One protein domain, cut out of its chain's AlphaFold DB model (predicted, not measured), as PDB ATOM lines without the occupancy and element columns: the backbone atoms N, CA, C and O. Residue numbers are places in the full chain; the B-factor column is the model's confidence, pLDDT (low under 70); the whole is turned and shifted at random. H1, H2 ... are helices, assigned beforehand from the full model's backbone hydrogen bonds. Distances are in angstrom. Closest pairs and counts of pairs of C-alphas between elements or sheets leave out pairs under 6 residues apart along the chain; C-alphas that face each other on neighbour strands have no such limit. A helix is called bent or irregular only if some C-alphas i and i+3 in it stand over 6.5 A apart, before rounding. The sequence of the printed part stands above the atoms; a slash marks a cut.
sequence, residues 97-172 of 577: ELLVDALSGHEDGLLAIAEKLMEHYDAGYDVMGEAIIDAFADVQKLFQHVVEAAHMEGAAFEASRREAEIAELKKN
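What this domain is: This is residues 97 to 172 of the 577 residues of a protein of Amphiprora paludosa (UniProt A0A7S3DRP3). Picture a lopsided V of two helices: the very long helix H3 makes one arm and nearly the whole length, and the shorter H2 makes the other arm, meeting H3 near their tight link. A small helix, H1, packs on the first part of H2, at the open end of the short arm, while residues 143 to 172 of H3 stick out alone. The printed part has 76 residues with three named helices, H1, H2 and H3 in that order along the chain, and no named strand; its class is all helix. The whole is extended, with a radius of gyration of the C-alphas of 21.3 A, and the C-alphas span 72 by 24 by 12 A.

Where its parts are: Find C-alpha 97 at (-46.935, 25.181, 39.425); there H1 begins, and it runs over residues 97 to 103. Go on to Glu 107, with its C-alpha at (-61.704, 23.354, 37.986), where H2 begins; it runs over residues 107 to 123 and is 25.9 A long from first to last C-alpha. H2 is neither bent nor irregular, but only just: C-alphas 119 and 122 are 6.1 A apart. From Tyr 125 follow H3 over residues 125 to 172, 70.1 A from first to last C-alpha, to C-alpha 172 at (-49.637, 25.260, 90.288).

How they stand to each other: Look first at H1 and H2, which touch at a steep tilt of 58 degrees and run opposite ways. Their closest C-alphas are those of Ala 102 and Gly 109, 3.8 A apart, and H2 touches H1 with residues 108 to 113 alone. Move on to H2 and H3, a helical hairpin: they touch at a shallow tilt of 29 degrees and run opposite ways. Their closest C-alphas are those of His 120 and Met 128, 6.0 A apart; H2 touches H3 with residues 117 to 121 alone, H3 touches H2 with residues 127 to 128 alone, and the centres of the two helices are 28.7 A apart. H1 and H3 are apart. In the backbones of H1 and H3 every O i to N i+4 pair is within hydrogen-bond range; in H2, 11 of 13 are.

The domain as a whole: The two C-alphas farthest apart are those of Asp 122 and Asn 172, at 72.5 A. The printed part has no cut, and the links H1 to H2 and H2 to H3 are both tight. Besides residues 143 to 172 of H3, residues 103 to 108 stand free, and so do residues 122 to 127, of which 125 to 127 belong to H3. In the B-factor column the model's mean pLDDT over the printed part is 75.1; look for values under 70 at residues 97 to 108, 110, 113, 116 to 128 and 132.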
ATOM      1  N   GLU A  97     -45.880  24.164  39.312       62.91
ATOM      2  CA  GLU A  97     -46.935  25.181  39.425       62.91
ATOM      3  C   GLU A  97     -48.262  24.731  38.788       62.91
ATOM      4  O   GLU A  97     -49.312  24.913  39.395       62.91
ATOM      5  N   LEU A  98     -48.226  24.011  37.657       63.06
ATOM      6  CA  LEU A  98     -49.416  23.395  37.040       63.06
ATOM      7  C   LEU A  98     -50.080  22.356  37.964       63.06
ATOM      8  O   LEU A  98     -51.302  22.211  37.979       63.06
ATOM      9  N   LEU A  99     -49.273  21.645  38.756       59.25
ATOM     10  CA  LEU A  99     -49.726  20.681  39.764       59.25
ATOM     11  C   LEU A  99     -50.332  21.374  40.996       59.25
ATOM     12  O   LEU A  99     -51.323  20.891  41.544       59.25
ATOM     13  N   VAL A 100     -49.774  22.515  41.413       65.19
ATOM     14  CA  VAL A 100     -50.325  23.346  42.497       65.19
ATOM     15  C   VAL A 100     -51.659  23.969  42.083       65.19
ATOM     16  O   VAL A 100     -52.620  23.879  42.847       65.19
ATOM     17  N   ASP A 101     -51.766  24.514  40.869       61.81
ATOM     18  CA  ASP A 101     -53.016  25.089  40.358       61.81
ATOM     19  C   ASP A 101     -54.125  24.033  40.244       61.81
ATOM     20  O   ASP A 101     -55.252  24.277  40.681       61.81
ATOM     21  N   ALA A 102     -53.811  22.821  39.770       63.91
ATOM     22  CA  ALA A 102     -54.762  21.706  39.717       63.91
ATOM     23  C   ALA A 102     -55.237  21.214  41.099       63.91
ATOM     24  O   ALA A 102     -56.357  20.714  41.223       63.91
ATOM     25  N   LEU A 103     -54.417  21.363  42.144       54.59
ATOM     26  CA  LEU A 103     -54.761  20.989  43.522       54.59
ATOM     27  C   LEU A 103     -55.353  22.146  44.343       54.59
ATOM     28  O   LEU A 103     -55.926  21.904  45.403       54.59
ATOM     29  N   SER A 104     -55.286  23.383  43.840       68.94
ATOM     30  CA  SER A 104     -55.893  24.571  44.461       68.94
ATOM     31  C   SER A 104     -57.429  24.545  44.491       68.94
ATOM     32  O   SER A 104     -58.054  25.367  45.163       68.94
ATOM     33  N   GLY A 105     -58.049  23.613  43.759       55.94
ATOM     34  CA  GLY A 105     -59.500  23.501  43.619       55.94
ATOM     35  C   GLY A 105     -60.101  24.377  42.515       55.94
ATOM     36  O   GLY A 105     -61.322  24.406  42.388       55.94
ATOM     37  N   HIS A 106     -59.289  25.064  41.700       57.62
ATOM     38  CA  HIS A 106     -59.768  25.614  40.429       57.62
ATOM     39  C   HIS A 106     -60.035  24.477  39.435       57.62
ATOM     40  O   HIS A 106     -59.127  23.725  39.082       57.62
ATOM     41  N   GLU A 107     -61.280  24.376  38.959       57.78
ATOM     42  CA  GLU A 107     -61.704  23.354  37.986       57.78
ATOM     43  C   GLU A 107     -60.869  23.414  36.687       57.78
ATOM     44  O   GLU A 107     -60.598  22.383  36.067       57.78
ATOM     45  N   ASP A 108     -60.363  24.605  36.347       64.38
ATOM     46  CA  ASP A 108     -59.499  24.870  35.194       64.38
ATOM     47  C   ASP A 108     -58.125  24.176  35.269       64.38
ATOM     48  O   ASP A 108     -57.582  23.795  34.236       64.38
ATOM     49  N   GLY A 109     -57.554  23.958  36.463       71.19
ATOM     50  CA  GLY A 109     -56.216  23.364  36.596       71.19
ATOM     51  C   GLY A 109     -56.185  21.876  36.227       71.19
ATOM     52  O   GLY A 109     -55.265  21.404  35.557       71.19
ATOM     53  N   LEU A 110     -57.241  21.134  36.583       68.56
ATOM     54  CA  LEU A 110     -57.426  19.751  36.129       68.56
ATOM     55  C   LEU A 110     -57.763  19.683  34.633       68.56
ATOM     56  O   LEU A 110     -57.325  18.748  33.959       68.56
ATOM     57  N   LEU A 111     -58.490  20.674  34.102       71.69
ATOM     58  CA  LEU A 111     -58.731  20.799  32.663       71.69
ATOM     59  C   LEU A 111     -57.430  21.047  31.889       71.69
ATOM     60  O   LEU A 111     -57.200  20.368  30.895       71.69
ATOM     61  N   ALA A 112     -56.555  21.933  32.368       72.25
ATOM     62  CA  ALA A 112     -55.270  22.235  31.735       72.25
ATOM     63  C   ALA A 112     -54.337  21.011  31.685       72.25
ATOM     64  O   ALA A 112     -53.680  20.766  30.673       72.25
ATOM     65  N   ILE A 113     -54.313  20.190  32.744       66.94
ATOM     66  CA  ILE A 113     -53.583  18.912  32.733       66.94
ATOM     67  C   ILE A 113     -54.222  17.922  31.743       66.94
ATOM     68  O   ILE A 113     -53.501  17.241  31.014       66.94
ATOM     69  N   ALA A 114     -55.555  17.847  31.673       70.25
ATOM     70  CA  ALA A 114     -56.257  16.953  30.749       70.25
ATOM     71  C   ALA A 114     -56.096  17.359  29.270       70.25
ATOM     72  O   ALA A 114     -55.903  16.490  28.421       70.25
ATOM     73  N   GLU A 115     -56.128  18.656  28.962       75.25
ATOM     74  CA  GLU A 115     -55.892  19.214  27.626       75.25
ATOM     75  C   GLU A 115     -54.451  18.940  27.172       75.25
ATOM     76  O   GLU A 115     -54.234  18.397  26.089       75.25
ATOM     77  N   LYS A 116     -53.468  19.163  28.053       68.69
ATOM     78  CA  LYS A 116     -52.056  18.858  27.782       68.69
ATOM     79  C   LYS A 116     -51.789  17.351  27.618       68.69
ATOM     80  O   LYS A 116     -50.996  16.949  26.770       68.69
ATOM     81  N   LEU A 117     -52.484  16.493  28.374       64.50
ATOM     82  CA  LEU A 117     -52.465  15.039  28.158       64.50
ATOM     83  C   LEU A 117     -53.129  14.632  26.831       64.50
ATOM     84  O   LEU A 117     -52.722  13.633  26.241       64.50
ATOM     85  N   MET A 118     -54.118  15.385  26.338       67.62
ATOM     86  CA  MET A 118     -54.699  15.166  25.010       67.62
ATOM     87  C   MET A 118     -53.755  15.586  23.876       67.62
ATOM     88  O   MET A 118     -53.638  14.832  22.914       67.62
ATOM     89  N   GLU A 119     -53.032  16.705  23.986       67.38
ATOM     90  CA  GLU A 119     -52.037  17.105  22.971       67.38
ATOM     91  C   GLU A 119     -50.921  16.057  22.804       67.38
ATOM     92  O   GLU A 119     -50.495  15.760  21.687       67.38
ATOM     93  N   HIS A 120     -50.493  15.415  23.896       60.81
ATOM     94  CA  HIS A 120     -49.525  14.315  23.834       60.81
ATOM     95  C   HIS A 120     -50.097  12.997  23.270       60.81
ATOM     96  O   HIS A 120     -49.317  12.107  22.928       60.81
ATOM     97  N   TYR A 121     -51.423  12.846  23.131       58.34
ATOM     98  CA  TYR A 121     -52.041  11.624  22.584       58.34
ATOM     99  C   TYR A 121     -51.740  11.453  21.086       58.34
ATOM    100  O   TYR A 121     -51.572  10.328  20.610       58.34
ATOM    101  N   ASP A 122     -51.588  12.565  20.362       58.69
ATOM    102  CA  ASP A 122     -51.262  12.583  18.931       58.69
ATOM    103  C   ASP A 122     -49.769  12.302  18.644       58.69
ATOM    104  O   ASP A 122     -49.404  11.978  17.513       58.69
ATOM    105  N   ALA A 123     -48.898  12.372  19.661       62.69
ATOM    106  CA  ALA A 123     -47.453  12.138  19.531       62.69
ATOM    107  C   ALA A 123     -47.041  10.649  19.587       62.69
ATOM    108  O   ALA A 123     -45.902  10.312  19.258       62.69
ATOM    109  N   GLY A 124     -47.958   9.753  19.968       65.00
ATOM    110  CA  GLY A 124     -47.737   8.305  20.033       65.00
ATOM    111  C   GLY A 124     -47.586   7.744  21.453       65.00
ATOM    112  O   GLY A 124     -47.103   8.402  22.375       65.00
ATOM    113  N   TYR A 125     -48.003   6.483  21.616       59.69
ATOM    114  CA  TYR A 125     -48.188   5.825  22.919       59.69
ATOM    115  C   TYR A 125     -46.936   5.751  23.807       59.69
ATOM    116  O   TYR A 125     -47.086   5.754  25.026       59.69
ATOM    117  N   ASP A 126     -45.731   5.689  23.238       66.25
ATOM    118  CA  ASP A 126     -44.501   5.500  24.022       66.25
ATOM    119  C   ASP A 126     -44.111   6.776  24.793       66.25
ATOM    120  O   ASP A 126     -43.875   6.720  25.998       66.25
ATOM    121  N   VAL A 127     -44.158   7.945  24.137       64.12
ATOM    122  CA  VAL A 127     -43.879   9.254  24.769       64.12
ATOM    123  C   VAL A 127     -44.965   9.608  25.791       64.12
ATOM    124  O   VAL A 127     -44.679  10.147  26.860       64.12
ATOM    125  N   MET A 128     -46.219   9.252  25.496       63.16
ATOM    126  CA  MET A 128     -47.318   9.347  26.456       63.16
ATOM    127  C   MET A 128     -47.110   8.429  27.669       63.16
ATOM    128  O   MET A 128     -47.426   8.821  28.790       63.16
ATOM    129  N   GLY A 129     -46.585   7.219  27.461       70.25
ATOM    130  CA  GLY A 129     -46.280   6.274  28.531       70.25
ATOM    131  C   GLY A 129     -45.287   6.853  29.536       70.25
ATOM    132  O   GLY A 129     -45.572   6.848  30.730       70.25
ATOM    133  N   GLU A 130     -44.173   7.409  29.054       73.12
ATOM    134  CA  GLU A 130     -43.166   8.061  29.902       73.12
ATOM    135  C   GLU A 130     -43.744   9.284  30.632       73.12
ATOM    136  O   GLU A 130     -43.670   9.348  31.859       73.12
ATOM    137  N   ALA A 131     -44.441  10.187  29.931       71.25
ATOM    138  CA  ALA A 131     -45.048  11.373  30.548       71.25
ATOM    139  C   ALA A 131     -46.098  11.037  31.631       71.25
ATOM    140  O   ALA A 131     -46.202  11.737  32.640       71.25
ATOM    141  N   ILE A 132     -46.872   9.957  31.453       69.19
ATOM    142  CA  ILE A 132     -47.817   9.469  32.469       69.19
ATOM    143  C   ILE A 132     -47.070   8.852  33.660       69.19
ATOM    144  O   ILE A 132     -47.472   9.076  34.801       69.19
ATOM    145  N   ILE A 133     -45.999   8.088  33.425       72.81
ATOM    146  CA  ILE A 133     -45.191   7.477  34.492       72.81
ATOM    147  C   ILE A 133     -44.527   8.557  35.357       72.81
ATOM    148  O   ILE A 133     -44.626   8.482  36.584       72.81
ATOM    149  N   ASP A 134     -43.940   9.583  34.740       79.75
ATOM    150  CA  ASP A 134     -43.320  10.708  35.449       79.75
ATOM    151  C   ASP A 134     -44.356  11.501  36.260       79.75
ATOM    152  O   ASP A 134     -44.159  11.742  37.452       79.75
ATOM    153  N   ALA A 135     -45.524  11.802  35.678       72.31
ATOM    154  CA  ALA A 135     -46.617  12.451  36.404       72.31
ATOM    155  C   ALA A 135     -47.108  11.616  37.608       72.31
ATOM    156  O   ALA A 135     -47.418  12.167  38.666       72.31
ATOM    157  N   PHE A 136     -47.147  10.283  37.492       72.75
ATOM    158  CA  PHE A 136     -47.461   9.401  38.621       72.75
ATOM    159  C   PHE A 136     -46.363   9.396  39.696       72.75
ATOM    160  O   PHE A 136     -46.689   9.342  40.885       72.75
ATOM    161  N   ALA A 137     -45.086   9.471  39.311       81.94
ATOM    162  CA  ALA A 137     -43.967   9.570  40.247       81.94
ATOM    163  C   ALA A 137     -43.988  10.901  41.023       81.94
ATOM    164  O   ALA A 137     -43.833  10.902  42.247       81.94
ATOM    165  N   ASP A 138     -44.274  12.018  40.349       79.50
ATOM    166  CA  ASP A 138     -44.417  13.331  40.987       79.50
ATOM    167  C   ASP A 138     -45.617  13.387  41.941       79.50
ATOM    168  O   ASP A 138     -45.493  13.895  43.059       79.50
ATOM    169  N   VAL A 139     -46.757  12.786  41.577       78.81
ATOM    170  CA  VAL A 139     -47.909  12.654  42.487       78.81
ATOM    171  C   VAL A 139     -47.549  11.816  43.721       78.81
ATOM    172  O   VAL A 139     -47.886  12.210  44.839       78.81
ATOM    173  N   GLN A 140     -46.825  10.701  43.571       80.50
ATOM    174  CA  GLN A 140     -46.357   9.904  44.717       80.50
ATOM    175  C   GLN A 140     -45.410  10.699  45.627       80.50
ATOM    176  O   GLN A 140     -45.560  10.670  46.851       80.50
ATOM    177  N   LYS A 141     -44.477  11.459  45.044       82.44
ATOM    178  CA  LYS A 141     -43.548  12.332  45.773       82.44
ATOM    179  C   LYS A 141     -44.276  13.454  46.518       82.44
ATOM    180  O   LYS A 141     -43.943  13.749  47.665       82.44
ATOM    181  N   LEU A 142     -45.313  14.032  45.914       78.94
ATOM    182  CA  LEU A 142     -46.157  15.036  46.555       78.94
ATOM    183  C   LEU A 142     -46.952  14.449  47.731       78.94
ATOM    184  O   LEU A 142     -46.963  15.044  48.808       78.94
ATOM    185  N   PHE A 143     -47.546  13.260  47.576       80.25
ATOM    186  CA  PHE A 143     -48.192  12.549  48.688       80.25
ATOM    187  C   PHE A 143     -47.215  12.274  49.839       80.25
ATOM    188  O   PHE A 143     -47.573  12.476  51.000       80.25
ATOM    189  N   GLN A 144     -45.974  11.878  49.534       85.75
ATOM    190  CA  GLN A 144     -44.932  11.674  50.541       85.75
ATOM    191  C   GLN A 144     -44.624  12.969  51.314       85.75
ATOM    192  O   GLN A 144     -44.593  12.944  52.546       85.75
ATOM    193  N   HIS A 145     -44.475  14.108  50.625       85.06
ATOM    194  CA  HIS A 145     -44.265  15.409  51.271       85.06
ATOM    195  C   HIS A 145     -45.462  15.852  52.130       85.06
ATOM    196  O   HIS A 145     -45.259  16.364  53.228       85.06
ATOM    197  N   VAL A 146     -46.703  15.640  51.677       82.19
ATOM    198  CA  VAL A 146     -47.913  15.986  52.451       82.19
ATOM    199  C   VAL A 146     -48.010  15.144  53.728       82.19
ATOM    200  O   VAL A 146     -48.307  15.678  54.797       82.19
ATOM    201  N   VAL A 147     -47.705  13.844  53.654       88.75
ATOM    202  CA  VAL A 147     -47.676  12.955  54.829       88.75
ATOM    203  C   VAL A 147     -46.542  13.330  55.790       88.75
ATOM    204  O   VAL A 147     -46.740  13.324  57.004       88.75
ATOM    205  N   GLU A 148     -45.362  13.693  55.284       89.75
ATOM    206  CA  GLU A 148     -44.247  14.148  56.123       89.75
ATOM    207  C   GLU A 148     -44.537  15.498  56.798       89.75
ATOM    208  O   GLU A 148     -44.292  15.646  57.998       89.75
ATOM    209  N   ALA A 149     -45.144  16.447  56.080       83.06
ATOM    210  CA  ALA A 149     -45.602  17.716  56.640       83.06
ATOM    211  C   ALA A 149     -46.644  17.502  57.750       83.06
ATOM    212  O   ALA A 149     -46.482  18.048  58.841       83.06
ATOM    213  N   ALA A 150     -47.642  16.639  57.530       80.75
ATOM    214  CA  ALA A 150     -48.647  16.297  58.538       80.75
ATOM    215  C   ALA A 150     -48.036  15.629  59.788       80.75
ATOM    216  O   ALA A 150     -48.468  15.896  60.910       80.75
ATOM    217  N   HIS A 151     -46.996  14.800  59.631       85.69
ATOM    218  CA  HIS A 151     -46.256  14.251  60.772       85.69
ATOM    219  C   HIS A 151     -45.455  15.318  61.530       85.69
ATOM    220  O   HIS A 151     -45.423  15.282  62.762       85.69
ATOM    221  N   MET A 152     -44.823  16.270  60.836       83.19
ATOM    222  CA  MET A 152     -44.119  17.381  61.487       83.19
ATOM    223  C   MET A 152     -45.083  18.328  62.212       83.19
ATOM    224  O   MET A 152     -44.798  18.730  63.339       83.19
ATOM    225  N   GLU A 153     -46.237  18.631  61.617       84.94
ATOM    226  CA  GLU A 153     -47.293  19.433  62.239       84.94
ATOM    227  C   GLU A 153     -47.877  18.728  63.472       84.94
ATOM    228  O   GLU A 153     -47.942  19.325  64.546       84.94
ATOM    229  N   GLY A 154     -48.194  17.433  63.372       82.94
ATOM    230  CA  GLY A 154     -48.656  16.631  64.509       82.94
ATOM    231  C   GLY A 154     -47.628  16.552  65.646       82.94
ATOM    232  O   GLY A 154     -47.987  16.682  66.818       82.94
ATOM    233  N   ALA A 155     -46.339  16.409  65.322       84.31
ATOM    234  CA  ALA A 155     -45.264  16.424  66.312       84.31
ATOM    235  C   ALA A 155     -45.092  17.804  66.976       84.31
ATOM    236  O   ALA A 155     -44.873  17.876  68.186       84.31
ATOM    237  N   ALA A 156     -45.219  18.893  66.211       86.00
ATOM    238  CA  ALA A 156     -45.174  20.259  66.733       86.00
ATOM    239  C   ALA A 156     -46.381  20.567  67.636       86.00
ATOM    240  O   ALA A 156     -46.214  21.156  68.705       86.00
ATOM    241  N   PHE A 157     -47.579  20.114  67.257       88.44
ATOM    242  CA  PHE A 157     -48.797  20.256  68.053       88.44
ATOM    243  C   PHE A 157     -48.687  19.519  69.397       88.44
ATOM    244  O   PHE A 157     -48.935  20.107  70.449       88.44
ATOM    245  N   GLU A 158     -48.228  18.264  69.388       88.00
ATOM    246  CA  GLU A 158     -48.040  17.468  70.609       88.00
ATOM    247  C   GLU A 158     -46.917  18.032  71.508       88.00
ATOM    248  O   GLU A 158     -47.012  17.995  72.739       88.00
ATOM    249  N   ALA A 159     -45.867  18.617  70.919       84.31
ATOM    250  CA  ALA A 159     -44.831  19.332  71.665       84.31
ATOM    251  C   ALA A 159     -45.378  20.607  72.333       84.31
ATOM    252  O   ALA A 159     -45.144  20.818  73.523       84.31
ATOM    253  N   SER A 160     -46.154  21.414  71.602       87.06
ATOM    254  CA  SER A 160     -46.777  22.636  72.127       87.06
ATOM    255  C   SER A 160     -47.799  22.329  73.230       87.06
ATOM    256  O   SER A 160     -47.844  23.013  74.255       87.06
ATOM    257  N   ARG A 161     -48.545  21.223  73.095       92.38
ATOM    258  CA  ARG A 161     -49.407  20.693  74.155       92.38
ATOM    259  C   ARG A 161     -48.614  20.341  75.421       92.38
ATOM    260  O   ARG A 161     -49.002  20.768  76.507       92.38
ATOM    261  N   ARG A 162     -47.501  19.604  75.305       89.00
ATOM    262  CA  ARG A 162     -46.640  19.298  76.466       89.00
ATOM    263  C   ARG A 162     -46.074  20.552  77.123       89.00
ATOM    264  O   ARG A 162     -45.973  20.595  78.345       89.00
ATOM    265  N   GLU A 163     -45.697  21.559  76.340       90.38
ATOM    266  CA  GLU A 163     -45.204  22.827  76.880       90.38
ATOM    267  C   GLU A 163     -46.287  23.546  77.702       90.38
ATOM    268  O   GLU A 163     -46.001  24.020  78.803       90.38
ATOM    269  N   ALA A 164     -47.542  23.536  77.238       90.38
ATOM    270  CA  ALA A 164     -48.679  24.055  77.996       90.38
ATOM    271  C   ALA A 164     -48.925  23.276  79.306       90.38
ATOM    272  O   ALA A 164     -49.086  23.895  80.358       90.38
ATOM    273  N   GLU A 165     -48.879  21.939  79.273       90.06
ATOM    274  CA  GLU A 165     -49.017  21.084  80.468       90.06
ATOM    275  C   GLU A 165     -47.880  21.344  81.490       90.06
ATOM    276  O   GLU A 165     -48.129  21.464  82.693       90.06
ATOM    277  N   ILE A 166     -46.634  21.528  81.032       85.69
ATOM    278  CA  ILE A 166     -45.485  21.896  81.886       85.69
ATOM    279  C   ILE A 166     -45.652  23.305  82.478       85.69
ATOM    280  O   ILE A 166     -45.354  23.523  83.657       85.69
ATOM    281  N   ALA A 167     -46.131  24.268  81.688       89.69
ATOM    282  CA  ALA A 167     -46.382  25.630  82.151       89.69
ATOM    283  C   ALA A 167     -47.496  25.685  83.213       89.69
ATOM    284  O   ALA A 167     -47.388  26.448  84.176       89.69
ATOM    285  N   GLU A 168     -48.534  24.855  83.082       89.94
ATOM    286  CA  GLU A 168     -49.599  24.732  84.079       89.94
ATOM    287  C   GLU A 168     -49.094  24.099  85.385       89.94
ATOM    288  O   GLU A 168     -49.338  24.648  86.462       89.94
ATOM    289  N   LEU A 169     -48.299  23.024  85.316       84.81
ATOM    290  CA  LEU A 169     -47.647  22.442  86.497       84.81
ATOM    291  C   LEU A 169     -46.763  23.468  87.224       84.81
ATOM    292  O   LEU A 169     -46.867  23.618  88.441       84.81
ATOM    293  N   LYS A 170     -45.962  24.243  86.483       85.44
ATOM    294  CA  LYS A 170     -45.113  25.310  87.045       85.44
ATOM    295  C   LYS A 170     -45.918  26.457  87.673       85.44
ATOM    296  O   LYS A 170     -45.431  27.118  88.585       85.44
ATOM    297  N   LYS A 171     -47.141  26.706  87.200       86.62
ATOM    298  CA  LYS A 171     -48.058  27.705  87.771       86.62
ATOM    299  C   LYS A 171     -48.752  27.206  89.044       86.62
ATOM    300  O   LYS A 171     -49.091  28.021  89.900       86.62
ATOM    301  N   ASN A 172     -48.952  25.893  89.162       82.12
ATOM    302  CA  ASN A 172     -49.637  25.260  90.288       82.12
ATOM    303  C   ASN A 172     -48.721  24.960  91.492       82.12
ATOM    304  O   ASN A 172     -49.245  24.747  92.582       82.12
TER     305      ASN A 172